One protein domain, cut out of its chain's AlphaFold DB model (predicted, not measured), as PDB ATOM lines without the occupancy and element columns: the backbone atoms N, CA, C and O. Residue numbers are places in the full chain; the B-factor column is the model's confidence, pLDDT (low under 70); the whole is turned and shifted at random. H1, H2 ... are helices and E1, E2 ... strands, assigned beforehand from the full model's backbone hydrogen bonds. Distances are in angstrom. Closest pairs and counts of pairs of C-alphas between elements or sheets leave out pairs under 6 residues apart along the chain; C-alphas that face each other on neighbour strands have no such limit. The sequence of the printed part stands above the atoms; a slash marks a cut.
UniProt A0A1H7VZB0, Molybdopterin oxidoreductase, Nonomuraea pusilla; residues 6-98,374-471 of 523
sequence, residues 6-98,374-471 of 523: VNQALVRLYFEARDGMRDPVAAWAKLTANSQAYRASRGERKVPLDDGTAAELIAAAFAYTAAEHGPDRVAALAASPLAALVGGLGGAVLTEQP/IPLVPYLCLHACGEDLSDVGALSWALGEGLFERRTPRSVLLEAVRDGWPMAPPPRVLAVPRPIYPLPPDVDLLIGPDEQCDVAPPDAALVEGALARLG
ATOM      1  N   VAL A   6     -32.337 -25.875 -50.416       93.06
ATOM      2  CA  VAL A   6     -30.896 -25.583 -50.431       93.06
ATOM      3  C   VAL A   6     -30.519 -24.759 -51.658       93.06
ATOM      4  O   VAL A   6     -31.113 -24.911 -52.726       93.06
ATOM      5  N   ASN A   7     -29.532 -23.881 -51.515       93.19
ATOM      6  CA  ASN A   7     -28.945 -23.115 -52.605       93.19
ATOM      7  C   ASN A   7     -28.428 -24.057 -53.703       93.19
ATOM      8  O   ASN A   7     -27.648 -24.974 -53.430       93.19
ATOM      9  N   GLN A   8     -28.857 -23.828 -54.947       93.88
ATOM     10  CA  GLN A   8     -28.530 -24.714 -56.063       93.88
ATOM     11  C   GLN A   8     -27.019 -24.806 -56.326       93.88
ATOM     12  O   GLN A   8     -26.520 -25.891 -56.632       93.88
ATOM     13  N   ALA A   9     -26.285 -23.695 -56.217       93.44
ATOM     14  CA  ALA A   9     -24.843 -23.694 -56.441       93.44
ATOM     15  C   ALA A   9     -24.122 -24.477 -55.339       93.44
ATOM     16  O   ALA A   9     -23.275 -25.317 -55.643       93.44
ATOM     17  N   LEU A  10     -24.517 -24.262 -54.076       94.12
ATOM     18  CA  LEU A  10     -23.955 -24.982 -52.934       94.12
ATOM     19  C   LEU A  10     -24.137 -26.493 -53.092       94.12
ATOM     20  O   LEU A  10     -23.164 -27.239 -53.022       94.12
ATOM     21  N   VAL A  11     -25.374 -26.952 -53.311       92.94
ATOM     22  CA  VAL A  11     -25.665 -28.391 -53.349       92.94
ATOM     23  C   VAL A  11     -24.985 -29.075 -54.532       92.94
ATOM     24  O   VAL A  11     -24.471 -30.182 -54.389       92.94
ATOM     25  N   ARG A  12     -24.911 -28.400 -55.686       93.12
ATOM     26  CA  ARG A  12     -24.197 -28.909 -56.856       93.12
ATOM     27  C   ARG A  12     -22.714 -29.110 -56.545       93.12
ATOM     28  O   ARG A  12     -22.203 -30.205 -56.758       93.12
ATOM     29  N   LEU A  13     -22.045 -28.081 -56.022       91.81
ATOM     30  CA  LEU A  13     -20.620 -28.152 -55.693       91.81
ATOM     31  C   LEU A  13     -20.340 -29.150 -54.563       91.81
ATOM     32  O   LEU A  13     -19.322 -29.839 -54.595       91.81
ATOM     33  N   TYR A  14     -21.250 -29.275 -53.592       91.38
ATOM     34  CA  TYR A  14     -21.153 -30.285 -52.543       91.38
ATOM     35  C   TYR A  14     -21.162 -31.699 -53.126       91.38
ATOM     36  O   TYR A  14     -20.279 -32.483 -52.796       91.38
ATOM     37  N   PHE A  15     -22.090 -32.026 -54.033       90.31
ATOM     38  CA  PHE A  15     -22.119 -33.345 -54.670       90.31
ATOM     39  C   PHE A  15     -20.951 -33.580 -55.635       90.31
ATOM     40  O   PHE A  15     -20.428 -34.687 -55.664       90.31
ATOM     41  N   GLU A  16     -20.487 -32.558 -56.362       89.81
ATOM     42  CA  GLU A  16     -19.262 -32.649 -57.176       89.81
ATOM     43  C   GLU A  16     -18.020 -32.923 -56.305       89.81
ATOM     44  O   GLU A  16     -17.123 -33.663 -56.707       89.81
ATOM     45  N   ALA A  17     -17.961 -32.365 -55.091       87.62
ATOM     46  CA  ALA A  17     -16.919 -32.691 -54.121       87.62
ATOM     47  C   ALA A  17     -17.121 -34.086 -53.508       87.62
ATOM     48  O   ALA A  17     -16.145 -34.798 -53.285       87.62
ATOM     49  N   ARG A  18     -18.370 -34.480 -53.241       84.06
ATOM     50  CA  ARG A  18     -18.739 -35.789 -52.687       84.06
ATOM     51  C   ARG A  18     -18.422 -36.930 -53.655       84.06
ATOM     52  O   ARG A  18     -18.104 -38.026 -53.199       84.06
ATOM     53  N   ASP A  19     -18.493 -36.683 -54.960       78.88
ATOM     54  CA  ASP A  19     -18.197 -37.684 -55.981       78.88
ATOM     55  C   ASP A  19     -16.717 -38.099 -55.905       78.88
ATOM     56  O   ASP A  19     -15.796 -37.309 -56.120       78.88
ATOM     57  N   GLY A  20     -16.485 -39.346 -55.491       66.94
ATOM     58  CA  GLY A  20     -15.153 -39.888 -55.198       66.94
ATOM     59  C   GLY A  20     -14.696 -39.815 -53.731       66.94
ATOM     60  O   GLY A  20     -13.636 -40.357 -53.419       66.94
ATOM     61  N   MET A  21     -15.475 -39.233 -52.808       75.81
ATOM     62  CA  MET A  21     -15.168 -39.200 -51.368       75.81
ATOM     63  C   MET A  21     -16.279 -39.845 -50.535       75.81
ATOM     64  O   MET A  21     -17.446 -39.497 -50.658       75.81
ATOM     65  N   ARG A  22     -15.924 -40.774 -49.633       79.31
ATOM     66  CA  ARG A  22     -16.892 -41.409 -48.710       79.31
ATOM     67  C   ARG A  22     -17.174 -40.585 -47.459       79.31
ATOM     68  O   ARG A  22     -18.257 -40.710 -46.902       79.31
ATOM     69  N   ASP A  23     -16.283 -39.676 -47.079       88.19
ATOM     70  CA  ASP A  23     -16.405 -38.850 -45.872       88.19
ATOM     71  C   ASP A  23     -17.049 -37.471 -46.160       88.19
ATOM     72  O   ASP A  23     -16.487 -36.703 -46.950       88.19
ATOM     73  N   PRO A  24     -18.233 -37.160 -45.587       90.88
ATOM     74  CA  PRO A  24     -18.886 -35.857 -45.739       90.88
ATOM     75  C   PRO A  24     -18.026 -34.685 -45.261       90.88
ATOM     76  O   PRO A  24     -18.063 -33.612 -45.863       90.88
ATOM     77  N   VAL A  25     -17.234 -34.888 -44.202       92.94
ATOM     78  CA  VAL A  25     -16.402 -33.841 -43.591       92.94
ATOM     79  C   VAL A  25     -15.291 -33.434 -44.558       92.94
ATOM     80  O   VAL A  25     -15.116 -32.247 -44.829       92.94
ATOM     81  N   ALA A  26     -14.608 -34.403 -45.174       91.06
ATOM     82  CA  ALA A  26     -13.625 -34.142 -46.226       91.06
ATOM     83  C   ALA A  26     -14.228 -33.454 -47.468       91.06
ATOM     84  O   ALA A  26     -13.600 -32.575 -48.064       91.06
ATOM     85  N   ALA A  27     -15.458 -33.816 -47.855       91.62
ATOM     86  CA  ALA A  27     -16.154 -33.153 -48.959       91.62
ATOM     87  C   ALA A  27     -16.454 -31.680 -48.643       91.62
ATOM     88  O   ALA A  27     -16.200 -30.807 -49.476       91.62
ATOM     89  N   TRP A  28     -16.916 -31.396 -47.423       94.25
ATOM     90  CA  TRP A  28     -17.126 -30.033 -46.944       94.25
ATOM     91  C   TRP A  28     -15.818 -29.227 -46.863       94.25
ATOM     92  O   TRP A  28     -15.776 -28.076 -47.300       94.25
ATOM     93  N   ALA A  29     -14.727 -29.834 -46.388       93.12
ATOM     94  CA  ALA A  29     -13.403 -29.207 -46.344       93.12
ATOM     95  C   ALA A  29     -12.937 -28.748 -47.739       93.12
ATOM     96  O   ALA A  29     -12.531 -27.603 -47.936       93.12
ATOM     97  N   LYS A  30     -13.062 -29.625 -48.744       91.50
ATOM     98  CA  LYS A  30     -12.710 -29.309 -50.139       91.50
ATOM     99  C   LYS A  30     -13.570 -28.182 -50.711       91.50
ATOM    100  O   LYS A  30     -13.061 -27.326 -51.429       91.50
ATOM    101  N   LEU A  31     -14.867 -28.191 -50.408       91.31
ATOM    102  CA  LEU A  31     -15.817 -27.180 -50.865       91.31
ATOM    103  C   LEU A  31     -15.521 -25.797 -50.262       91.31
ATOM    104  O   LEU A  31     -15.487 -24.797 -50.980       91.31
ATOM    105  N   THR A  32     -15.283 -25.735 -48.951       91.44
ATOM    106  CA  THR A  32     -15.084 -24.469 -48.226       91.44
ATOM    107  C   THR A  32     -13.753 -23.787 -48.519       91.44
ATOM    108  O   THR A  32     -13.666 -22.567 -48.377       91.44
ATOM    109  N   ALA A  33     -12.762 -24.514 -49.046       88.62
ATOM    110  CA  ALA A  33     -11.523 -23.931 -49.566       88.62
ATOM    111  C   ALA A  33     -11.756 -22.865 -50.661       88.62
ATOM    112  O   ALA A  33     -10.897 -22.014 -50.881       88.62
ATOM    113  N   ASN A  34     -12.918 -22.879 -51.331       86.88
ATOM    114  CA  ASN A  34     -13.351 -21.830 -52.255       86.88
ATOM    115  C   ASN A  34     -14.826 -21.451 -52.031       86.88
ATOM    116  O   ASN A  34     -15.645 -21.478 -52.956       86.88
ATOM    117  N   SER A  35     -15.189 -21.094 -50.793       87.12
ATOM    118  CA  SER A  35     -16.587 -20.812 -50.439       87.12
ATOM    119  C   SER A  35     -17.206 -19.635 -51.209       87.12
ATOM    120  O   SER A  35     -18.424 -19.582 -51.393       87.12
ATOM    121  N   GLN A  36     -16.392 -18.721 -51.749       86.12
ATOM    122  CA  GLN A  36     -16.857 -17.601 -52.580       86.12
ATOM    123  C   GLN A  36     -17.686 -18.058 -53.794       86.12
ATOM    124  O   GLN A  36     -18.610 -17.349 -54.194       86.12
ATOM    125  N   ALA A  37     -17.408 -19.251 -54.334       86.75
ATOM    126  CA  ALA A  37     -18.060 -19.779 -55.532       86.75
ATOM    127  C   ALA A  37     -19.576 -20.009 -55.384       86.75
ATOM    128  O   ALA A  37     -20.292 -19.915 -56.377       86.75
ATOM    129  N   TYR A  38     -20.072 -20.291 -54.173       90.56
ATOM    130  CA  TYR A  38     -21.515 -20.428 -53.905       90.56
ATOM    131  C   TYR A  38     -22.065 -19.323 -53.001       90.56
ATOM    132  O   TYR A  38     -23.260 -19.054 -53.009       90.56
ATOM    133  N   ARG A  39     -21.226 -18.645 -52.213       89.81
ATOM    134  CA  ARG A  39     -21.703 -17.568 -51.332       89.81
ATOM    135  C   ARG A  39     -22.254 -16.376 -52.116       89.81
ATOM    136  O   ARG A  39     -23.172 -15.719 -51.635       89.81
ATOM    137  N   ALA A  40     -21.722 -16.120 -53.313       87.62
ATOM    138  CA  ALA A  40     -22.221 -15.079 -54.211       87.62
ATOM    139  C   ALA A  40     -23.637 -15.364 -54.745       87.62
ATOM    140  O   ALA A  40     -24.339 -14.420 -55.084       87.62
ATOM    141  N   SER A  41     -24.069 -16.631 -54.770       89.62
ATOM    142  CA  SER A  41     -25.410 -17.024 -55.217       89.62
ATOM    143  C   SER A  41     -26.431 -17.097 -54.078       89.62
ATOM    144  O   SER A  41     -27.515 -17.660 -54.254       89.62
ATOM    145  N   ARG A  42     -26.119 -16.590 -52.877       89.38
ATOM    146  CA  ARG A  42     -27.108 -16.461 -51.792       89.38
ATOM    147  C   ARG A  42     -28.272 -15.576 -52.238       89.38
ATOM    148  O   ARG A  42     -28.067 -14.556 -52.885       89.38
ATOM    149  N   GLY A  43     -29.495 -16.001 -51.925       85.44
ATOM    150  CA  GLY A  43     -30.713 -15.354 -52.422       85.44
ATOM    151  C   GLY A  43     -31.085 -15.711 -53.867       85.44
ATOM    152  O   GLY A  43     -32.129 -15.271 -54.340       85.44
ATOM    153  N   GLU A  44     -30.280 -16.513 -54.574       90.75
ATOM    154  CA  GLU A  44     -30.652 -17.051 -55.885       90.75
ATOM    155  C   GLU A  44     -31.497 -18.340 -55.760       90.75
ATOM    156  O   GLU A  44     -32.142 -18.621 -54.748       90.75
ATOM    157  N   ARG A  45     -31.531 -19.147 -56.828       91.38
ATOM    158  CA  ARG A  45     -32.387 -20.328 -56.936       91.38
ATOM    159  C   ARG A  45     -32.076 -21.373 -55.861       91.38
ATOM    160  O   ARG A  45     -30.951 -21.865 -55.747       91.38
ATOM    161  N   LYS A  46     -33.129 -21.805 -55.164       91.75
ATOM    162  CA  LYS A  46     -33.117 -22.982 -54.290       91.75
ATOM    163  C   LYS A  46     -33.719 -24.203 -54.971       91.75
ATOM    164  O   LYS A  46     -34.571 -24.092 -55.856       91.75
ATOM    165  N   VAL A  47     -33.254 -25.374 -54.557       93.69
ATOM    166  CA  VAL A  47     -33.779 -26.673 -54.979       93.69
ATOM    167  C   VAL A  47     -34.130 -27.517 -53.751       93.69
ATOM    168  O   VAL A  47     -33.525 -27.331 -52.693       93.69
ATOM    169  N   PRO A  48     -35.102 -28.439 -53.855       92.44
ATOM    170  CA  PRO A  48     -35.379 -29.388 -52.785       92.44
ATOM    171  C   PRO A  48     -34.201 -30.348 -52.576       92.44
ATOM    172  O   PRO A  48     -33.656 -30.879 -53.543       92.44
ATOM    173  N   LEU A  49     -33.872 -30.608 -51.316       92.19
ATOM    174  CA  LEU A  49     -32.950 -31.643 -50.856       92.19
ATOM    175  C   LEU A  49     -33.668 -32.485 -49.799       92.19
ATOM    176  O   LEU A  49     -34.503 -31.967 -49.058       92.19
ATOM    177  N   ASP A  50     -33.397 -33.786 -49.738       92.56
ATOM    178  CA  ASP A  50     -33.967 -34.612 -48.678       92.56
ATOM    179  C   ASP A  50     -33.398 -34.205 -47.308       92.56
ATOM    180  O   ASP A  50     -32.224 -33.846 -47.185       92.56
ATOM    181  N   ASP A  51     -34.230 -34.249 -46.265       91.38
ATOM    182  CA  ASP A  51     -33.845 -33.752 -44.937       91.38
ATOM    183  C   ASP A  51     -32.677 -34.535 -44.324       91.38
ATOM    184  O   ASP A  51     -31.909 -33.978 -43.542       91.38
ATOM    185  N   GLY A  52     -32.506 -35.807 -44.702       93.06
ATOM    186  CA  GLY A  52     -31.381 -36.633 -44.266       93.06
ATOM    187  C   GLY A  52     -30.049 -36.129 -44.822       93.06
ATOM    188  O   GLY A  52     -29.102 -35.930 -44.062       93.06
ATOM    189  N   THR A  53     -29.987 -35.860 -46.125       92.25
ATOM    190  CA  THR A  53     -28.802 -35.296 -46.780       92.25
ATOM    191  C   THR A  53     -28.559 -33.847 -46.364       92.25
ATOM    192  O   THR A  53     -27.410 -33.458 -46.162       92.25
ATOM    193  N   ALA A  54     -29.611 -33.044 -46.176       94.31
ATOM    194  CA  ALA A  54     -29.472 -31.694 -45.630       94.31
ATOM    195  C   ALA A  54     -28.864 -31.721 -44.215       94.31
ATOM    196  O   ALA A  54     -27.951 -30.948 -43.918       94.31
ATOM    197  N   ALA A  55     -29.314 -32.650 -43.364       95.12
ATOM    198  CA  ALA A  55     -28.743 -32.866 -42.041       95.12
ATOM    199  C   ALA A  55     -27.290 -33.369 -42.098       95.12
ATOM    200  O   ALA A  55     -26.475 -32.904 -41.306       95.12
ATOM    201  N   GLU A  56     -26.937 -34.257 -43.038       93.56
ATOM    202  CA  GLU A  56     -25.545 -34.689 -43.259       93.56
ATOM    203  C   GLU A  56     -24.644 -33.514 -43.657       93.56
ATOM    204  O   GLU A  56     -23.569 -33.358 -43.082       93.56
ATOM    205  N   LEU A  57     -25.087 -32.664 -44.589       94.81
ATOM    206  CA  LEU A  57     -24.339 -31.482 -45.022       94.81
ATOM    207  C   LEU A  57     -24.087 -30.523 -43.850       94.81
ATOM    208  O   LEU A  57     -22.958 -30.075 -43.654       94.81
ATOM    209  N   ILE A  58     -25.114 -30.234 -43.045       96.25
ATOM    210  CA  ILE A  58     -24.983 -29.361 -41.866       96.25
ATOM    211  C   ILE A  58     -24.070 -29.995 -40.812       96.25
ATOM    212  O   ILE A  58     -23.200 -29.315 -40.271       96.25
ATOM    213  N   ALA A  59     -24.225 -31.292 -40.538       95.75
ATOM    214  CA  ALA A  59     -23.382 -32.015 -39.593       95.75
ATOM    215  C   ALA A  59     -21.911 -32.033 -40.032       95.75
ATOM    216  O   ALA A  59     -21.025 -31.817 -39.206       95.75
ATOM    217  N   ALA A  60     -21.644 -32.222 -41.328       95.12
ATOM    218  CA  ALA A  60     -20.303 -32.137 -41.894       95.12
ATOM    219  C   ALA A  60     -19.701 -30.738 -41.711       95.12
ATOM    220  O   ALA A  60     -18.549 -30.613 -41.297       95.12
ATOM    221  N   ALA A  61     -20.498 -29.691 -41.952       96.25
ATOM    222  CA  ALA A  61     -20.078 -28.309 -41.757       96.25
ATOM    223  C   ALA A  61     -19.767 -27.987 -40.291       96.25
ATOM    224  O   ALA A  61     -18.761 -27.333 -40.011       96.25
ATOM    225  N   PHE A  62     -20.594 -28.466 -39.358       96.25
ATOM    226  CA  PHE A  62     -20.368 -28.322 -37.920       96.25
ATOM    227  C   PHE A  62     -19.084 -29.044 -37.496       96.25
ATOM    228  O   PHE A  62     -18.214 -28.418 -36.898       96.25
ATOM    229  N   ALA A  63     -18.935 -30.324 -37.853       95.06
ATOM    230  CA  ALA A  63     -17.776 -31.136 -37.482       95.06
ATOM    231  C   ALA A  63     -16.463 -30.572 -38.047       95.06
ATOM    232  O   ALA A  63     -15.495 -30.417 -37.305       95.06
ATOM    233  N   TYR A  64     -16.442 -30.211 -39.335       95.62
ATOM    234  CA  TYR A  64     -15.271 -29.600 -39.964       95.62
ATOM    235  C   TYR A  64     -14.904 -28.270 -39.305       95.62
ATOM    236  O   TYR A  64     -13.756 -28.065 -38.930       95.62
ATOM    237  N   THR A  65     -15.882 -27.375 -39.131       95.31
ATOM    238  CA  THR A  65     -15.637 -26.045 -38.557       95.31
ATOM    239  C   THR A  65     -15.128 -26.149 -37.127       95.31
ATOM    240  O   THR A  65     -14.166 -25.471 -36.779       95.31
ATOM    241  N   ALA A  66     -15.733 -27.022 -36.316       94.00
ATOM    242  CA  ALA A  66     -15.304 -27.243 -34.944       94.00
ATOM    243  C   ALA A  66     -13.868 -27.788 -34.869       94.00
ATOM    244  O   ALA A  66     -13.098 -27.343 -34.022       94.00
ATOM    245  N   ALA A  67     -13.501 -28.710 -35.767       93.19
ATOM    246  CA  ALA A  67     -12.170 -29.310 -35.804       93.19
ATOM    247  C   ALA A  67     -11.084 -28.357 -36.340       93.19
ATOM    248  O   ALA A  67     -10.000 -28.295 -35.770       93.19
ATOM    249  N   GLU A  68     -11.367 -27.622 -37.419       94.62
ATOM    250  CA  GLU A  68     -10.386 -26.774 -38.113       94.62
ATOM    251  C   GLU A  68     -10.271 -25.372 -37.500       94.62
ATOM    252  O   GLU A  68      -9.190 -24.789 -37.438       94.62
ATOM    253  N   HIS A  69     -11.393 -24.795 -37.062       92.44
ATOM    254  CA  HIS A  69     -11.467 -23.392 -36.650       92.44
ATOM    255  C   HIS A  69     -11.830 -23.191 -35.172       92.44
ATOM    256  O   HIS A  69     -11.714 -22.066 -34.682       92.44
ATOM    257  N   GLY A  70     -12.233 -24.254 -34.472       93.50
ATOM    258  CA  GLY A  70     -12.736 -24.213 -33.101       93.50
ATOM    259  C   GLY A  70     -14.270 -24.275 -33.036       93.50
ATOM    260  O   GLY A  70     -14.956 -23.777 -33.935       93.50
ATOM    261  N   PRO A  71     -14.846 -24.905 -31.993       93.00
ATOM    262  CA  PRO A  71     -16.296 -25.080 -31.871       93.00
ATOM    263  C   PRO A  71     -17.051 -23.749 -31.762       93.00
ATOM    264  O   PRO A  71     -18.149 -23.621 -32.298       93.00
ATOM    265  N   ASP A  72     -16.434 -22.729 -31.167       90.38
ATOM    266  CA  ASP A  72     -16.945 -21.360 -31.024       90.38
ATOM    267  C   ASP A  72     -17.173 -20.626 -32.362       90.38
ATOM    268  O   ASP A  72     -17.879 -19.616 -32.405       90.38
ATOM    269  N   ARG A  73     -16.639 -21.152 -33.474       92.88
ATOM    270  CA  ARG A  73     -16.892 -20.677 -34.848       92.88
ATOM    271  C   ARG A  73     -18.168 -21.243 -35.470       92.88
ATOM    272  O   ARG A  73     -18.543 -20.819 -36.571       92.88
ATOM    273  N   VAL A  74     -18.833 -22.170 -34.784       95.06
ATOM    274  CA  VAL A  74     -20.207 -22.590 -35.064       95.06
ATOM    275  C   VAL A  74     -21.124 -21.778 -34.157       95.06
ATOM    276  O   VAL A  74     -21.063 -21.901 -32.936       95.06
ATOM    277  N   ALA A  75     -21.973 -20.939 -34.747       93.25
ATOM    278  CA  ALA A  75     -22.859 -20.055 -34.002       93.25
ATOM    279  C   ALA A  75     -24.333 -20.266 -34.356       93.25
ATOM    280  O   ALA A  75     -24.693 -20.586 -35.490       93.25
ATOM    281  N   ALA A  76     -25.212 -20.029 -33.387       92.31
ATOM    282  CA  ALA A  76     -26.653 -20.041 -33.591       92.31
ATOM    283  C   ALA A  76     -27.324 -18.949 -32.765       92.31
ATOM    284  O   ALA A  76     -27.010 -18.766 -31.593       92.31
ATOM    285  N   LEU A  77     -28.302 -18.255 -33.346       89.19
ATOM    286  CA  LEU A  77     -29.211 -17.425 -32.559       89.19
ATOM    287  C   LEU A  77     -30.035 -18.305 -31.615       89.19
ATOM    288  O   LEU A  77     -30.506 -19.357 -32.029       89.19
ATOM    289  N   ALA A  78     -30.277 -17.859 -30.383       86.12
ATOM    290  CA  ALA A  78     -30.962 -18.625 -29.336       86.12
ATOM    291  C   ALA A  78     -32.381 -19.075 -29.728       86.12
ATOM    292  O   ALA A  78     -32.865 -20.097 -29.254       86.12
ATOM    293  N   ALA A  79     -33.040 -18.336 -30.626       81.12
ATOM    294  CA  ALA A  79     -34.346 -18.693 -31.180       81.12
ATOM    295  C   ALA A  79     -34.274 -19.665 -32.382       81.12
ATOM    296  O   ALA A  79     -35.309 -20.043 -32.930       81.12
ATOM    297  N   SER A  80     -33.075 -20.061 -32.820       87.69
ATOM    298  CA  SER A  80     -32.866 -21.080 -33.851       87.69
ATOM    299  C   SER A  80     -33.181 -22.481 -33.309       87.69
ATOM    300  O   SER A  80     -32.765 -22.800 -32.194       87.69
ATOM    301  N   PRO A  81     -33.802 -23.374 -34.107       87.69
ATOM    302  CA  PRO A  81     -33.971 -24.783 -33.739       87.69
ATOM    303  C   PRO A  81     -32.651 -25.506 -33.429       87.69
ATOM    304  O   PRO A  81     -32.639 -26.471 -32.673       87.69
ATOM    305  N   LEU A  82     -31.534 -25.031 -33.992       91.94
ATOM    306  CA  LEU A  82     -30.210 -25.628 -33.806       91.94
ATOM    307  C   LEU A  82     -29.449 -25.067 -32.594       91.94
ATOM    308  O   LEU A  82     -28.350 -25.535 -32.315       91.94
ATOM    309  N   ALA A  83     -29.996 -24.089 -31.861       90.31
ATOM    310  CA  ALA A  83     -29.280 -23.404 -30.780       90.31
ATOM    311  C   ALA A  83     -28.804 -24.350 -29.668       90.31
ATOM    312  O   ALA A  83     -27.655 -24.266 -29.240       90.31
ATOM    313  N   ALA A  84     -29.667 -25.272 -29.230       88.56
ATOM    314  CA  ALA A  84     -29.324 -26.239 -28.190       88.56
ATOM    315  C   ALA A  84     -28.203 -27.191 -28.636       88.56
ATOM    316  O   ALA A  84     -27.274 -27.438 -27.872       88.56
ATOM    317  N   LEU A  85     -28.264 -27.668 -29.884       91.62
ATOM    318  CA  LEU A  85     -27.239 -28.532 -30.469       91.62
ATOM    319  C   LEU A  85     -25.900 -27.796 -30.589       91.62
ATOM    320  O   LEU A  85     -24.881 -28.312 -30.148       91.62
ATOM    321  N   VAL A  86     -25.905 -26.571 -31.126       92.94
ATOM    322  CA  VAL A  86     -24.697 -25.739 -31.240       92.94
ATOM    323  C   VAL A  86     -24.075 -25.475 -29.869       92.94
ATOM    324  O   VAL A  86     -22.873 -25.666 -29.711       92.94
ATOM    325  N   GLY A  87     -24.878 -25.116 -28.861       89.94
ATOM    326  CA  GLY A  87     -24.386 -24.931 -27.494       89.94
ATOM    327  C   GLY A  87     -23.797 -26.212 -26.890       89.94
ATOM    328  O   GLY A  87     -22.744 -26.162 -26.261       89.94
ATOM    329  N   GLY A  88     -24.421 -27.371 -27.132       88.38
ATOM    330  CA  GLY A  88     -23.910 -28.673 -26.689       88.38
ATOM    331  C   GLY A  88     -22.560 -29.058 -27.306       88.38
ATOM    332  O   GLY A  88     -21.790 -29.771 -26.674       88.38
ATOM    333  N   LEU A  89     -22.244 -28.542 -28.499       86.06
ATOM    334  CA  LEU A  89     -20.949 -28.721 -29.171       86.06
ATOM    335  C   LEU A  89     -19.855 -27.758 -28.669       86.06
ATOM    336  O   LEU A  89     -18.733 -27.811 -29.167       86.06
ATOM    337  N   GLY A  90     -20.167 -26.862 -27.726       89.69
ATOM    338  CA  GLY A  90     -19.277 -25.769 -27.320       89.69
ATOM    339  C   GLY A  90     -19.288 -24.574 -28.281       89.69
ATOM    340  O   GLY A  90     -18.392 -23.734 -28.222       89.69
ATOM    341  N   GLY A  91     -20.274 -24.502 -29.180       91.69
ATOM    342  CA  GLY A  91     -20.457 -23.388 -30.105       91.69
ATOM    343  C   GLY A  91     -21.132 -22.166 -29.480       91.69
ATOM    344  O   GLY A  91     -21.703 -22.212 -28.390       91.69
ATOM    345  N   ALA A  92     -21.080 -21.044 -30.197       91.44
ATOM    346  CA  ALA A  92     -21.574 -19.760 -29.717       91.44
ATOM    347  C   ALA A  92     -23.101 -19.634 -29.869       91.44
ATOM    348  O   ALA A  92     -23.634 -19.516 -30.974       91.44
ATOM    349  N   VAL A  93     -23.826 -19.580 -28.750       90.56
ATOM    350  CA  VAL A  93     -25.258 -19.238 -28.753       90.56
ATOM    351  C   VAL A  93     -25.411 -17.726 -28.607       90.56
ATOM    352  O   VAL A  93     -25.068 -17.162 -27.570       90.56
ATOM    353  N   LEU A  94     -25.921 -17.068 -29.647       87.50
ATOM    354  CA  LEU A  94     -26.132 -15.622 -29.690       87.50
ATOM    355  C   LEU A  94     -27.540 -15.277 -29.197       87.50
ATOM    356  O   LEU A  94     -28.510 -15.891 -29.633       87.50
ATOM    357  N   THR A  95     -27.692 -14.272 -28.339       81.88
ATOM    358  CA  THR A  95     -29.006 -13.843 -27.837       81.88
ATOM    359  C   THR A  95     -29.313 -12.395 -28.196       81.88
ATOM    360  O   THR A  95     -28.482 -11.500 -28.070       81.88
ATOM    361  N   GLU A  96     -30.539 -12.167 -28.653       75.69
ATOM    362  CA  GLU A  96     -31.109 -10.830 -28.860       75.69
ATOM    363  C   GLU A  96     -32.012 -10.419 -27.696       75.69
ATOM    364  O   GLU A  96     -32.585  -9.328 -27.717       75.69
ATOM    365  N   GLN A  97     -32.169 -11.304 -26.706       72.50
ATOM    366  CA  GLN A  97     -33.054 -11.037 -25.594       72.50
ATOM    367  C   GLN A  97     -32.509  -9.890 -24.731       72.50
ATOM    368  O   GLN A  97     -31.303  -9.841 -24.463       72.50
ATOM    369  N   PRO A  98     -33.401  -8.993 -24.284       74.62
ATOM    370  CA  PRO A  98     -33.111  -7.989 -23.269       74.62
ATOM    371  C   PRO A  98     -32.453  -8.609 -22.047       74.62
ATOM    372  O   PRO A  98     -32.869  -9.670 -21.582       74.62
ATOM    373  N   ILE A 374     -24.272 -15.180 -25.751       84.75
ATOM    374  CA  ILE A 374     -23.476 -14.006 -26.103       84.75
ATOM    375  C   ILE A 374     -24.402 -12.960 -26.740       84.75
ATOM    376  O   ILE A 374     -25.094 -13.284 -27.709       84.75
ATOM    377  N   PRO A 375     -24.470 -11.714 -26.245       82.19
ATOM    378  CA  PRO A 375     -25.388 -10.738 -26.821       82.19
ATOM    379  C   PRO A 375     -25.054 -10.421 -28.282       82.19
ATOM    380  O   PRO A 375     -23.908 -10.153 -28.640       82.19
ATOM    381  N   LEU A 376     -26.079 -10.442 -29.140       80.00
ATOM    382  CA  LEU A 376     -25.919 -10.277 -30.585       80.00
ATOM    383  C   LEU A 376     -25.429  -8.871 -30.956       80.00
ATOM    384  O   LEU A 376     -24.681  -8.711 -31.915       80.00
ATOM    385  N   VAL A 377     -25.861  -7.848 -30.215       76.06
ATOM    386  CA  VAL A 377     -25.578  -6.442 -30.540       76.06
ATOM    387  C   VAL A 377     -24.070  -6.185 -30.667       76.06
ATOM    388  O   VAL A 377     -23.647  -5.718 -31.724       76.06
ATOM    389  N   PRO A 378     -23.226  -6.536 -29.678       74.25
ATOM    390  CA  PRO A 378     -21.791  -6.293 -29.808       74.25
ATOM    391  C   PRO A 378     -21.131  -7.128 -30.892       74.25
ATOM    392  O   PRO A 378     -20.256  -6.628 -31.591       74.25
ATOM    393  N   TYR A 379     -21.613  -8.352 -31.102       77.75
ATOM    394  CA  TYR A 379     -21.198  -9.175 -32.229       77.75
ATOM    395  C   TYR A 379     -21.462  -8.474 -33.578       77.75
ATOM    396  O   TYR A 379     -20.560  -8.382 -34.410       77.75
ATOM    397  N   LEU A 380     -22.654  -7.905 -33.790       74.94
ATOM    398  CA  LEU A 380     -22.978  -7.172 -35.019       74.94
ATOM    399  C   LEU A 380     -22.124  -5.909 -35.172       74.94
ATOM    400  O   LEU A 380     -21.523  -5.702 -36.226       74.94
ATOM    401  N   CYS A 381     -22.026  -5.092 -34.121       73.00
ATOM    402  CA  CYS A 381     -21.261  -3.845 -34.147       73.00
ATOM    403  C   CYS A 381     -19.757  -4.063 -34.380       73.00
ATOM    404  O   CYS A 381     -19.116  -3.260 -35.057       73.00
ATOM    405  N   LEU A 382     -19.173  -5.129 -33.821       75.56
ATOM    406  CA  LEU A 382     -17.731  -5.376 -33.904       75.56
ATOM    407  C   LEU A 382     -17.328  -6.209 -35.125       75.56
ATOM    408  O   LEU A 382     -16.232  -5.994 -35.647       75.56
ATOM    409  N   HIS A 383     -18.189  -7.113 -35.607       75.06
ATOM    410  CA  HIS A 383     -17.819  -8.080 -36.648       75.06
ATOM    411  C   HIS A 383     -18.585  -7.962 -37.966       75.06
ATOM    412  O   HIS A 383     -18.009  -8.278 -39.005       75.06
ATOM    413  N   ALA A 384     -19.854  -7.545 -37.957       68.12
ATOM    414  CA  ALA A 384     -20.704  -7.647 -39.148       68.12
ATOM    415  C   ALA A 384     -21.030  -6.297 -39.806       68.12
ATOM    416  O   ALA A 384     -21.124  -6.234 -41.029       68.12
ATOM    417  N   CYS A 385     -21.189  -5.219 -39.028       62.75
ATOM    418  CA  CYS A 385     -21.923  -4.031 -39.487       62.75
ATOM    419  C   CYS A 385     -21.126  -2.718 -39.550       62.75
ATOM    420  O   CYS A 385     -21.676  -1.714 -39.997       62.75
ATOM    421  N   GLY A 386     -19.850  -2.703 -39.156       61.94
ATOM    422  CA  GLY A 386     -19.054  -1.467 -39.126       61.94
ATOM    423  C   GLY A 386     -19.468  -0.489 -38.012       61.94
ATOM    424  O   GLY A 386     -20.355  -0.772 -37.208       61.94
ATOM    425  N   GLU A 387     -18.761   0.642 -37.913       62.53
ATOM    426  CA  GLU A 387     -18.837   1.556 -36.764       62.53
ATOM    427  C   GLU A 387     -19.932   2.618 -36.933       62.53
ATOM    428  O   GLU A 387     -19.867   3.455 -37.832       62.53
ATOM    429  N   ASP A 388     -20.910   2.637 -36.026       68.12
ATOM    430  CA  ASP A 388     -21.675   3.854 -35.762       68.12
ATOM    431  C   ASP A 388     -20.732   4.867 -35.092       68.12
ATOM    432  O   ASP A 388     -20.128   4.567 -34.060       68.12
ATOM    433  N   LEU A 389     -20.564   6.038 -35.709       73.81
ATOM    434  CA  LEU A 389     -19.698   7.118 -35.221       73.81
ATOM    435  C   LEU A 389     -20.449   8.135 -34.355       73.81
ATOM    436  O   LEU A 389     -19.875   9.147 -33.957       73.81
ATOM    437  N   SER A 390     -21.732   7.896 -34.093       77.94
ATOM    438  CA  SER A 390     -22.529   8.752 -33.229       77.94
ATOM    439  C   SER A 390     -21.947   8.782 -31.817       77.94
ATOM    440  O   SER A 390     -21.526   7.757 -31.280       77.94
ATOM    441  N   ASP A 391     -21.947   9.965 -31.214       83.25
ATOM    442  CA  ASP A 391     -21.506  10.151 -29.836       83.25
ATOM    443  C   ASP A 391     -22.532   9.543 -28.867       83.25
ATOM    444  O   ASP A 391     -23.676  10.002 -28.794       83.25
ATOM    445  N   VAL A 392     -22.129   8.510 -28.122       81.38
ATOM    446  CA  VAL A 392     -22.963   7.871 -27.092       81.38
ATOM    447  C   VAL A 392     -23.282   8.846 -25.962       81.38
ATOM    448  O   VAL A 392     -24.383   8.797 -25.414       81.38
ATOM    449  N   GLY A 393     -22.374   9.777 -25.660       84.06
ATOM    450  CA  GLY A 393     -22.569  10.798 -24.635       84.06
ATOM    451  C   GLY A 393     -23.757  11.718 -24.917       84.06
ATOM    452  O   GLY A 393     -24.393  12.193 -23.982       84.06
ATOM    453  N   ALA A 394     -24.147  11.901 -26.184       83.38
ATOM    454  CA  ALA A 394     -25.322  12.701 -26.541       83.38
ATOM    455  C   ALA A 394     -26.655  12.061 -26.099       83.38
ATOM    456  O   ALA A 394     -27.689  12.729 -26.098       83.38
ATOM    457  N   LEU A 395     -26.643  10.770 -25.745       80.56
ATOM    458  CA  LEU A 395     -27.797  10.039 -25.218       80.56
ATOM    459  C   LEU A 395     -27.758   9.851 -23.691       80.56
ATOM    460  O   LEU A 395     -28.761   9.377 -23.131       80.56
ATOM    461  N   SER A 396     -26.648  10.208 -23.026       88.69
ATOM    462  CA  SER A 396     -26.585  10.308 -21.563       88.69
ATOM    463  C   SER A 396     -27.607  11.329 -21.061       88.69
ATOM    464  O   SER A 396     -28.001  12.260 -21.767       88.69
ATOM    465  N   TRP A 397     -28.073  11.150 -19.827       91.00
ATOM    466  CA  TRP A 397     -28.928  12.159 -19.205       91.00
ATOM    467  C   TRP A 397     -28.138  13.438 -18.892       91.00
ATOM    468  O   TRP A 397     -26.910  13.431 -18.822       91.00
ATOM    469  N   ALA A 398     -28.851  14.544 -18.672       90.19
ATOM    470  CA  ALA A 398     -28.266  15.887 -18.623       90.19
ATOM    471  C   ALA A 398     -27.170  16.099 -17.556       90.19
ATOM    472  O   ALA A 398     -26.398  17.048 -17.666       90.19
ATOM    473  N   LEU A 399     -27.106  15.248 -16.527       91.69
ATOM    474  CA  LEU A 399     -26.153  15.351 -15.416       91.69
ATOM    475  C   LEU A 399     -25.231  14.128 -15.297       91.69
ATOM    476  O   LEU A 399     -24.707  13.877 -14.211       91.69
ATOM    477  N   GLY A 400     -25.031  13.384 -16.391       87.62
ATOM    478  CA  GLY A 400     -24.021  12.327 -16.468       87.62
ATOM    479  C   GLY A 400     -22.616  12.815 -16.084       87.62
ATOM    480  O   GLY A 400     -22.327  14.013 -16.066       87.62
ATOM    481  N   GLU A 401     -21.737  11.870 -15.762       88.69
ATOM    482  CA  GLU A 401     -20.341  12.125 -15.380       88.69
ATOM    483  C   GLU A 401     -19.437  12.333 -16.609       88.69
ATOM    484  O   GLU A 401     -18.253  12.637 -16.468       88.69
ATOM    485  N   GLY A 402     -19.975  12.160 -17.822       89.69
ATOM    486  CA  GLY A 402     -19.223  12.273 -19.068       89.69
ATOM    487  C   GLY A 402     -18.437  11.007 -19.405       89.69
ATOM    488  O   GLY A 402     -17.543  11.052 -20.246       89.69
ATOM    489  N   LEU A 403     -18.776   9.859 -18.798       89.25
ATOM    490  CA  LEU A 403     -18.124   8.570 -19.083       89.25
ATOM    491  C   LEU A 403     -18.253   8.155 -20.559       89.25
ATOM    492  O   LEU A 403     -17.417   7.405 -21.071       89.25
ATOM    493  N   PHE A 404     -19.290   8.646 -21.243       88.75
ATOM    494  CA  PHE A 404     -19.536   8.399 -22.662       88.75
ATOM    495  C   PHE A 404     -19.244   9.597 -23.571       88.75
ATOM    496  O   PHE A 404     -19.479   9.498 -24.772       88.75
ATOM    497  N   GLU A 405     -18.713  10.705 -23.046       88.56
ATOM    498  CA  GLU A 405     -18.476  11.912 -23.842       88.56
ATOM    499  C   GLU A 405     -17.484  11.638 -24.983       88.56
ATOM    500  O   GLU A 405     -16.376  11.141 -24.758       88.56
ATOM    501  N   ARG A 406     -17.875  11.971 -26.222       86.75
ATOM    502  CA  ARG A 406     -17.079  11.760 -27.446       86.75
ATOM    503  C   ARG A 406     -16.725  10.296 -27.711       86.75
ATOM    504  O   ARG A 406     -15.794  10.008 -28.469       86.75
ATOM    505  N   ARG A 407     -17.459   9.361 -27.111       87.56
ATOM    506  CA  ARG A 407     -17.270   7.927 -27.332       87.56
ATOM    507  C   ARG A 407     -18.257   7.423 -28.362       87.56
ATOM    508  O   ARG A 407     -19.409   7.828 -28.380       87.56
ATOM    509  N   THR A 408     -17.816   6.488 -29.194       85.62
ATOM    510  CA  THR A 408     -18.689   5.775 -30.134       85.62
ATOM    511  C   THR A 408     -19.188   4.466 -29.519       85.62
ATOM    512  O   THR A 408     -18.493   3.914 -28.650       85.62
ATOM    513  N   PRO A 409     -20.317   3.900 -29.995       82.31
ATOM    514  CA  PRO A 409     -20.765   2.556 -29.640       82.31
ATOM    515  C   PRO A 409     -19.641   1.526 -29.662       82.31
ATOM    516  O   PRO A 409     -19.453   0.783 -28.703       82.31
ATOM    517  N   ARG A 410     -18.822   1.534 -30.718       83.50
ATOM    518  CA  ARG A 410     -17.688   0.619 -30.843       83.50
ATOM    519  C   ARG A 410     -16.664   0.795 -29.730       83.50
ATOM    520  O   ARG A 410     -16.210  -0.200 -29.180       83.50
ATOM    521  N   SER A 411     -16.280   2.031 -29.410       86.56
ATOM    522  CA  SER A 411     -15.263   2.275 -28.381       86.56
ATOM    523  C   SER A 411     -15.704   1.771 -27.004       86.56
ATOM    524  O   SER A 411     -14.875   1.260 -26.256       86.56
ATOM    525  N   VAL A 412     -16.998   1.888 -26.683       86.44
ATOM    526  CA  VAL A 412     -17.586   1.369 -25.438       86.44
ATOM    527  C   VAL A 412     -17.592  -0.159 -25.448       86.44
ATOM    528  O   VAL A 412     -17.200  -0.784 -24.470       86.44
ATOM    529  N   LEU A 413     -17.958  -0.771 -26.576       84.75
ATOM    530  CA  LEU A 413     -17.959  -2.228 -26.717       84.75
ATOM    531  C   LEU A 413     -16.563  -2.845 -26.648       84.75
ATOM    532  O   LEU A 413     -16.387  -3.868 -25.998       84.75
ATOM    533  N   LEU A 414     -15.567  -2.230 -27.286       85.06
ATOM    534  CA  LEU A 414     -14.182  -2.700 -27.218       85.06
ATOM    535  C   LEU A 414     -13.636  -2.649 -25.789       85.06
ATOM    536  O   LEU A 414     -12.893  -3.545 -25.396       85.06
ATOM    537  N   GLU A 415     -14.014  -1.633 -25.014       87.69
ATOM    538  CA  GLU A 415     -13.688  -1.584 -23.589       87.69
ATOM    539  C   GLU A 415     -14.404  -2.688 -22.809       87.69
ATOM    540  O   GLU A 415     -13.736  -3.425 -22.096       87.69
ATOM    541  N   ALA A 416     -15.715  -2.879 -23.010       86.00
ATOM    542  CA  ALA A 416     -16.464  -3.953 -22.352       86.00
ATOM    543  C   ALA A 416     -15.811  -5.325 -22.585       86.00
ATOM    544  O   ALA A 416     -15.615  -6.102 -21.654       86.00
ATOM    545  N   VAL A 417     -15.444  -5.610 -23.839       84.62
ATOM    546  CA  VAL A 417     -14.787  -6.863 -24.232       84.62
ATOM    547  C   VAL A 417     -13.406  -6.989 -23.592       84.62
ATOM    548  O   VAL A 417     -13.061  -8.060 -23.099       84.62
ATOM    549  N   ARG A 418     -12.617  -5.905 -23.557       86.38
ATOM    550  CA  ARG A 418     -11.320  -5.888 -22.861       86.38
ATOM    551  C   ARG A 418     -11.478  -6.195 -21.371       86.38
ATOM    552  O   ARG A 418     -10.628  -6.875 -20.806       86.38
ATOM    553  N   ASP A 419     -12.568  -5.734 -20.775       86.38
ATOM    554  CA  ASP A 419     -12.869  -5.898 -19.356       86.38
ATOM    555  C   ASP A 419     -13.605  -7.229 -19.059       86.38
ATOM    556  O   ASP A 419     -14.076  -7.454 -17.946       86.38
ATOM    557  N   GLY A 420     -13.653  -8.150 -20.034       82.75
ATOM    558  CA  GLY A 420     -14.077  -9.542 -19.847       82.75
ATOM    559  C   GLY A 420     -15.490  -9.873 -20.328       82.75
ATOM    560  O   GLY A 420     -15.942 -11.004 -20.155       82.75
ATOM    561  N   TRP A 421     -16.197  -8.926 -20.949       83.12
ATOM    562  CA  TRP A 421     -17.527  -9.181 -21.497       83.12
ATOM    563  C   TRP A 421     -17.454 -10.153 -22.698       83.12
ATOM    564  O   TRP A 421     -16.626  -9.960 -23.596       83.12
ATOM    565  N   PRO A 422     -18.293 -11.209 -22.747       80.38
ATOM    566  CA  PRO A 422     -18.125 -12.294 -23.706       80.38
ATOM    567  C   PRO A 422     -18.448 -11.844 -25.132       80.38
ATOM    568  O   PRO A 422     -19.518 -11.306 -25.401       80.38
ATOM    569  N   MET A 423     -17.554 -12.141 -26.074       83.75
ATOM    570  CA  MET A 423     -17.735 -11.856 -27.497       83.75
ATOM    571  C   MET A 423     -17.511 -13.124 -28.314       83.75
ATOM    572  O   MET A 423     -16.490 -13.792 -28.172       83.75
ATOM    573  N   ALA A 424     -18.465 -13.447 -29.187       83.38
ATOM    574  CA  ALA A 424     -18.340 -14.576 -30.097       83.38
ATOM    575  C   ALA A 424     -17.364 -14.205 -31.217       83.38
ATOM    576  O   ALA A 424     -17.505 -13.118 -31.789       83.38
ATOM    577  N   PRO A 425     -16.418 -15.084 -31.582       85.19
ATOM    578  CA  PRO A 425     -15.599 -14.845 -32.756       85.19
ATOM    579  C   PRO A 425     -16.469 -14.840 -34.029       85.19
ATOM    580  O   PRO A 425     -17.557 -15.420 -34.039       85.19
ATOM    581  N   PRO A 426     -15.999 -14.241 -35.140       87.44
ATOM    582  CA  PRO A 426     -16.700 -14.317 -36.419       87.44
ATOM    583  C   PRO A 426     -16.969 -15.782 -36.821       87.44
ATOM    584  O   PRO A 426     -16.004 -16.542 -36.979       87.44
ATOM    585  N   PRO A 427     -18.233 -16.211 -36.976       91.06
ATOM    586  CA  PRO A 427     -18.579 -17.587 -37.262       91.06
ATOM    587  C   PRO A 427     -18.297 -17.933 -38.716       91.06
ATOM    588  O   PRO A 427     -18.442 -17.110 -39.621       91.06
ATOM    589  N   ARG A 428     -17.967 -19.203 -38.930       93.19
ATOM    590  CA  ARG A 428     -17.874 -19.817 -40.260       93.19
ATOM    591  C   ARG A 428     -19.181 -20.533 -40.599       93.19
ATOM    592  O   ARG A 428     -19.568 -20.587 -41.760       93.19
ATOM    593  N   VAL A 429     -19.916 -20.992 -39.583       95.00
ATOM    594  CA  VAL A 429     -21.272 -21.531 -39.728       95.00
ATOM    595  C   VAL A 429     -22.213 -20.782 -38.798       95.00
ATOM    596  O   VAL A 429     -21.931 -20.651 -37.609       95.00
ATOM    597  N   LEU A 430     -23.327 -20.287 -39.335       93.31
ATOM    598  CA  LEU A 430     -24.271 -19.454 -38.600       93.31
ATOM    599  C   LEU A 430     -25.712 -19.919 -38.838       93.31
ATOM    600  O   LEU A 430     -26.187 -19.926 -39.973       93.31
ATOM    601  N   ALA A 431     -26.421 -20.277 -37.766       93.44
ATOM    602  CA  ALA A 431     -27.838 -20.625 -37.810       93.44
ATOM    603  C   ALA A 431     -28.718 -19.477 -37.291       93.44
ATOM    604  O   ALA A 431     -28.614 -19.069 -36.132       93.44
ATOM    605  N   VAL A 432     -29.616 -18.970 -38.135       89.81
ATOM    606  CA  VAL A 432     -30.465 -17.807 -37.855       89.81
ATOM    607  C   VAL A 432     -31.938 -18.138 -38.141       89.81
ATOM    608  O   VAL A 432     -32.254 -18.719 -39.178       89.81
ATOM    609  N   PRO A 433     -32.886 -17.786 -37.252       83.94
ATOM    610  CA  PRO A 433     -34.313 -18.021 -37.485       83.94
ATOM    611  C   PRO A 433     -34.926 -16.997 -38.453       83.94
ATOM    612  O   PRO A 433     -36.044 -17.183 -38.925       83.94
ATOM    613  N   ARG A 434     -34.207 -15.903 -38.721       79.88
ATOM    614  CA  ARG A 434     -34.575 -14.799 -39.610       79.88
ATOM    615  C   ARG A 434     -33.303 -14.092 -40.090       79.88
ATOM    616  O   ARG A 434     -32.270 -14.236 -39.435       79.88
ATOM    617  N   PRO A 435     -33.356 -13.300 -41.166       69.00
ATOM    618  CA  PRO A 435     -32.199 -12.533 -41.594       69.00
ATOM    619  C   PRO A 435     -31.748 -11.524 -40.539       69.00
ATOM    620  O   PRO A 435     -32.562 -10.787 -39.980       69.00
ATOM    621  N   ILE A 436     -30.438 -11.478 -40.314       72.50
ATOM    622  CA  ILE A 436     -29.751 -10.409 -39.592       72.50
ATOM    623  C   ILE A 436     -28.757  -9.791 -40.574       72.50
ATOM    624  O   ILE A 436     -27.888 -10.487 -41.096       72.50
ATOM    625  N   TYR A 437     -28.944  -8.514 -40.906       68.31
ATOM    626  CA  TYR A 437     -28.116  -7.827 -41.894       68.31
ATOM    627  C   TYR A 437     -27.372  -6.634 -41.302       68.31
ATOM    628  O   TYR A 437     -27.923  -5.948 -40.438       68.31
ATOM    629  N   PRO A 438     -26.190  -6.322 -41.866       69.00
ATOM    630  CA  PRO A 438     -25.402  -7.158 -42.786       69.00
ATOM    631  C   PRO A 438     -24.923  -8.479 -42.152       69.00
ATOM    632  O   PRO A 438     -24.769  -8.590 -40.939       69.00
ATOM    633  N   LEU A 439     -24.728  -9.502 -42.989       71.81
ATOM    634  CA  LEU A 439     -24.140 -10.778 -42.572       71.81
ATOM    635  C   LEU A 439     -22.612 -10.639 -42.489       71.81
ATOM    636  O   LEU A 439     -22.036  -9.893 -43.284       71.81
ATOM    637  N   PRO A 440     -21.932 -11.390 -41.606       74.81
ATOM    638  CA  PRO A 440     -20.478 -11.377 -41.564       74.81
ATOM    639  C   PRO A 440     -19.875 -11.840 -42.900       74.81
ATOM    640  O   PRO A 440     -20.389 -12.778 -43.526       74.81
ATOM    641  N   PRO A 441     -18.756 -11.235 -43.324       70.56
ATOM    642  CA  PRO A 441     -18.174 -11.465 -44.638       70.56
ATOM    643  C   PRO A 441     -17.485 -12.822 -44.791       70.56
ATOM    644  O   PRO A 441     -17.029 -13.087 -45.888       70.56
ATOM    645  N   ASP A 442     -17.415 -13.682 -43.769       81.38
ATOM    646  CA  ASP A 442     -16.678 -14.961 -43.814       81.38
ATOM    647  C   ASP A 442     -17.506 -16.182 -43.376       81.38
ATOM    648  O   ASP A 442     -16.953 -17.243 -43.075       81.38
ATOM    649  N   VAL A 443     -18.839 -16.056 -43.373       90.44
ATOM    650  CA  VAL A 443     -19.746 -17.182 -43.103       90.44
ATOM    651  C   VAL A 443     -19.759 -18.123 -44.308       90.44
ATOM    652  O   VAL A 443     -20.313 -17.774 -45.356       90.44
ATOM    653  N   ASP A 444     -19.202 -19.321 -44.153       93.69
ATOM    654  CA  ASP A 444     -19.204 -20.390 -45.152       93.69
ATOM    655  C   ASP A 444     -20.578 -21.055 -45.281       93.69
ATOM    656  O   ASP A 444     -20.985 -21.355 -46.396       93.69
ATOM    657  N   LEU A 445     -21.331 -21.237 -44.192       94.88
ATOM    658  CA  LEU A 445     -22.685 -21.805 -44.250       94.88
ATOM    659  C   LEU A 445     -23.679 -20.996 -43.418       94.88
ATOM    660  O   LEU A 445     -23.510 -20.844 -42.207       94.88
ATOM    661  N   LEU A 446     -24.741 -20.521 -44.066       93.38
ATOM    662  CA  LEU A 446     -25.860 -19.835 -43.432       93.38
ATOM    663  C   LEU A 446     -27.098 -20.738 -43.415       93.38
ATOM    664  O   LEU A 446     -27.625 -21.107 -44.465       93.38
ATOM    665  N   ILE A 447     -27.576 -21.072 -42.219       94.50
ATOM    666  CA  ILE A 447     -28.703 -21.984 -42.007       94.50
ATOM    667  C   ILE A 447     -29.902 -21.177 -41.517       94.50
ATOM    668  O   ILE A 447     -29.819 -20.512 -40.487       94.50
ATOM    669  N   GLY A 448     -31.029 -21.248 -42.215       91.44
ATOM    670  CA  GLY A 448     -32.223 -20.505 -41.823       91.44
ATOM    671  C   GLY A 448     -33.363 -20.624 -42.831       91.44
ATOM    672  O   GLY A 448     -33.153 -21.053 -43.965       91.44
ATOM    673  N   PRO A 449     -34.597 -20.281 -42.429       86.56
ATOM    674  CA  PRO A 449     -35.781 -20.458 -43.272       86.56
ATOM    675  C   PRO A 449     -35.872 -19.443 -44.425       86.56
ATOM    676  O   PRO A 449     -36.712 -19.600 -45.306       86.56
ATOM    677  N   ASP A 450     -35.038 -18.402 -44.418       85.56
ATOM    678  CA  ASP A 450     -35.084 -17.297 -45.375       85.56
ATOM    679  C   ASP A 450     -34.455 -17.648 -46.734       85.56
ATOM    680  O   ASP A 450     -33.570 -18.501 -46.825       85.56
ATOM    681  N   GLU A 451     -34.868 -16.967 -47.805       82.44
ATOM    682  CA  GLU A 451     -34.328 -17.140 -49.164       82.44
ATOM    683  C   GLU A 451     -32.823 -16.863 -49.256       82.44
ATOM    684  O   GLU A 451     -32.119 -17.490 -50.045       82.44
ATOM    685  N   GLN A 452     -32.302 -16.000 -48.393       85.75
ATOM    686  CA  GLN A 452     -30.894 -15.613 -48.380       85.75
ATOM    687  C   GLN A 452     -30.001 -16.624 -47.647       85.75
ATOM    688  O   GLN A 452     -28.779 -16.587 -47.781       85.75
ATOM    689  N   CYS A 453     -30.596 -17.559 -46.894       90.00
ATOM    690  CA  CYS A 453     -29.865 -18.654 -46.256       90.00
ATOM    691  C   CYS A 453     -29.466 -19.724 -47.278       90.00
ATOM    692  O   CYS A 453     -30.217 -20.012 -48.210       90.00
ATOM    693  N   ASP A 454     -28.318 -20.364 -47.081       93.31
ATOM    694  CA  ASP A 454     -27.830 -21.416 -47.972       93.31
ATOM    695  C   ASP A 454     -28.677 -22.687 -47.872       93.31
ATOM    696  O   ASP A 454     -28.906 -23.361 -48.874       93.31
ATOM    697  N   VAL A 455     -29.160 -23.012 -46.673       93.56
ATOM    698  CA  VAL A 455     -29.953 -24.216 -46.409       93.56
ATOM    699  C   VAL A 455     -31.031 -23.933 -45.363       93.56
ATOM    700  O   VAL A 455     -30.784 -23.269 -44.355       93.56
ATOM    701  N   ALA A 456     -32.246 -24.420 -45.610       90.94
ATOM    702  CA  ALA A 456     -33.312 -24.417 -44.616       90.94
ATOM    703  C   ALA A 456     -32.965 -25.389 -43.474       90.94
ATOM    704  O   ALA A 456     -32.445 -26.469 -43.755       90.94
ATOM    705  N   PRO A 457     -33.230 -25.044 -42.201       83.38
ATOM    706  CA  PRO A 457     -32.893 -25.920 -41.086       83.38
ATOM    707  C   PRO A 457     -33.745 -27.202 -41.140       83.38
ATOM    708  O   PRO A 457     -34.975 -27.093 -41.096       83.38
ATOM    709  N   PRO A 458     -33.131 -28.401 -41.208       85.19
ATOM    710  CA  PRO A 458     -33.835 -29.656 -40.976       85.19
ATOM    711  C   PRO A 458     -34.130 -29.819 -39.476       85.19
ATOM    712  O   PRO A 458     -33.736 -28.991 -38.649       85.19
ATOM    713  N   ASP A 459     -34.815 -30.903 -39.109       88.75
ATOM    714  CA  ASP A 459     -35.017 -31.267 -37.704       88.75
ATOM    715  C   ASP A 459     -33.663 -31.386 -36.976       88.75
ATOM    716  O   ASP A 459     -32.748 -32.072 -37.445       88.75
ATOM    717  N   ALA A 460     -33.532 -30.723 -35.823       89.75
ATOM    718  CA  ALA A 460     -32.307 -30.726 -35.028       89.75
ATOM    719  C   ALA A 460     -31.872 -32.148 -34.626       89.75
ATOM    720  O   ALA A 460     -30.674 -32.429 -34.618       89.75
ATOM    721  N   ALA A 461     -32.821 -33.061 -34.389       91.94
ATOM    722  CA  ALA A 461     -32.533 -34.456 -34.060       91.94
ATOM    723  C   ALA A 461     -31.892 -35.220 -35.234       91.94
ATOM    724  O   ALA A 461     -31.077 -36.122 -35.025       91.94
ATOM    725  N   LEU A 462     -32.211 -34.854 -36.484       94.12
ATOM    726  CA  LEU A 462     -31.559 -35.440 -37.660       94.12
ATOM    727  C   LEU A 462     -30.099 -34.994 -37.762       94.12
ATOM    728  O   LEU A 462     -29.235 -35.816 -38.078       94.12
ATOM    729  N   VAL A 463     -29.822 -33.719 -37.467       94.50
ATOM    730  CA  VAL A 463     -28.457 -33.167 -37.454       94.50
ATOM    731  C   VAL A 463     -27.637 -33.800 -36.335       94.50
ATOM    732  O   VAL A 463     -26.521 -34.255 -36.579       94.50
ATOM    733  N   GLU A 464     -28.198 -33.900 -35.130       93.06
ATOM    734  CA  GLU A 464     -27.568 -34.571 -33.989       93.06
ATOM    735  C   GLU A 464     -27.235 -36.034 -34.313       93.06
ATOM    736  O   GLU A 464     -26.097 -36.478 -34.146       93.06
ATOM    737  N   GLY A 465     -28.193 -36.775 -34.879       92.88
ATOM    738  CA  GLY A 465     -27.971 -38.152 -35.312       92.88
ATOM    739  C   GLY A 465     -26.899 -38.278 -36.402       92.88
ATOM    740  O   GLY A 465     -26.166 -39.268 -36.428       92.88
ATOM    741  N   ALA A 466     -26.786 -37.300 -37.306       92.94
ATOM    742  CA  ALA A 466     -25.727 -37.258 -38.313       92.94
ATOM    743  C   ALA A 466     -24.351 -36.967 -37.697       92.94
ATOM    744  O   ALA A 466     -23.398 -37.678 -38.007       92.94
ATOM    745  N   LEU A 467     -24.249 -36.013 -36.769       91.19
ATOM    746  CA  LEU A 467     -23.016 -35.716 -36.028       91.19
ATOM    747  C   LEU A 467     -22.504 -36.922 -35.237       91.19
ATOM    748  O   LEU A 467     -21.310 -37.222 -35.276       91.19
ATOM    749  N   ALA A 468     -23.407 -37.654 -34.581       88.94
ATOM    750  CA  ALA A 468     -23.064 -38.875 -33.859       88.94
ATOM    751  C   ALA A 468     -22.435 -39.933 -34.785       88.94
ATOM    752  O   ALA A 468     -21.457 -40.578 -34.412       88.94
ATOM    753  N   ARG A 469     -22.936 -40.076 -36.025       89.44
ATOM    754  CA  ARG A 469     -22.351 -40.981 -37.037       89.44
ATOM    755  C   ARG A 469     -20.978 -40.524 -37.533       89.44
ATOM    756  O   ARG A 469     -20.178 -41.369 -37.922       89.44
ATOM    757  N   LEU A 470     -20.710 -39.220 -37.515       84.25
ATOM    758  CA  LEU A 470     -19.430 -38.624 -37.913       84.25
ATOM    759  C   LEU A 470     -18.378 -38.634 -36.787       84.25
ATOM    760  O   LEU A 470     -17.265 -38.164 -36.996       84.25
ATOM    761  N   GLY A 471     -18.701 -39.176 -35.605       69.06
ATOM    762  CA  GLY A 471     -17.782 -39.243 -34.464       69.06
ATOM    763  C   GLY A 471     -17.669 -37.944 -33.657       69.06
ATOM    764  O   GLY A 471     -16.805 -37.846 -32.792       69.06
TER     765      GLY A 471
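What this domain is: This is residues 6 to 98 and 374 to 471 of the 523 residues of the protein "Molybdopterin oxidoreductase" of Nonomuraea pusilla (UniProt A0A1H7VZB0). A small sheet of four parallel strands has H4 and H5 over one face; H9 packs on H4, and H1, H2 and H3 cluster toward the E5 edge. Beyond E3, H6 and H8 lead out to H7 and the loop 396 to 408, a thin arm that makes much of the length. The printed part has 191 residues with nine named helices and five named strands, in the order H1 H2 H3 E1 H4 E2 H5 E3 H6 H7 H8 E4 E5 H9; the sheet order is E3 E2 E4 E5, and the class is mixed, helices and strands. It is compact by its radius of gyration of the C-alphas, 18.7 A, and spans 67 by 32 by 25 A.

Where its parts are: Find the sheet in E3, residues 92 to 95, E2, 74 to 77 and 10.7 A long, E4, 429 to 431, and E5, 445 to 447. H4, residues 51 to 69, runs 26.0 A from C-alpha 51 at (-33.845, -33.752, -44.937); H5 is 83 to 88. Earlier come H1, 8 to 18, 15.2 A, from C-alpha 8 at (-28.530, -24.714, -56.063), H2, 24 to 32, H3, 36 to 39, and E1, 46 to 48. After the cut look for H6, 376 to 384, H7, 392 to 395, H8, 409 to 418, 14.4 A, and H9, 460 to 469, 14.4 A, ending at C-alpha 469 (-22.351, -40.981, -37.037).

How they stand to each other: Between E2 and E4 find N 75 and O 429 at 2.9 A; between E3 and E2, N 94 and O 76 at 2.8 A; between E4 and E5, N 430 and O 445 at 2.9 A. E2, H5 and E3 form a strand-helix-strand unit, two parallel neighbour strands with a helix between, its crossover right-handed. With H4 and H5 on the same face, the sheet makes two layers, helices over strands; their heights over the sheet are 8.7 A and 7.8 A. H6 only grazes the sheet, with residues 376 to 379. H4 touches H9, closest C-alphas Ala 55 and Val 463, 4.6 A, at a steep tilt of 62 degrees. With residues 56 to 64 alone, H4 touches H2, closest C-alphas Val 25 and Ala 60, 4.6 A. H1 touches H2, closest C-alphas Ala 17 and Ala 27, 5.2 A, and H3, closest C-alphas Leu 10 and Tyr 38, 5.3 A. E1 pairs with no named strand; its closest C-alpha to H1 is that of Lys 46, 5.2 A from that of Gln 8. H6 touches H8, closest C-alphas Pro 378 and Leu 413, 6.4 A, about perpendicular at 79 degrees. H7 and H8 are close but not clearly touching, closest C-alphas Val 392 and Pro 409, 6.3 A. In H1, H2, H4, H5, H6, H8 and H9 every O i to N i+4 pair is within hydrogen-bond range; H3 and H7 are too short for one.

The domain as a whole: The two C-alphas farthest apart, Gly 20 and Leu 399, stand 69.0 A apart. Residues 99 to 373 are cut out; C-alphas 98 and 374 are 11.7 A apart across the cut. The links H7 to H8, E4 to E5 and E5 to H9 are long. The mean pLDDT of the printed part is 86.9, with residues 20, 384 to 388, 435, 437 to 438 and 471 under 70.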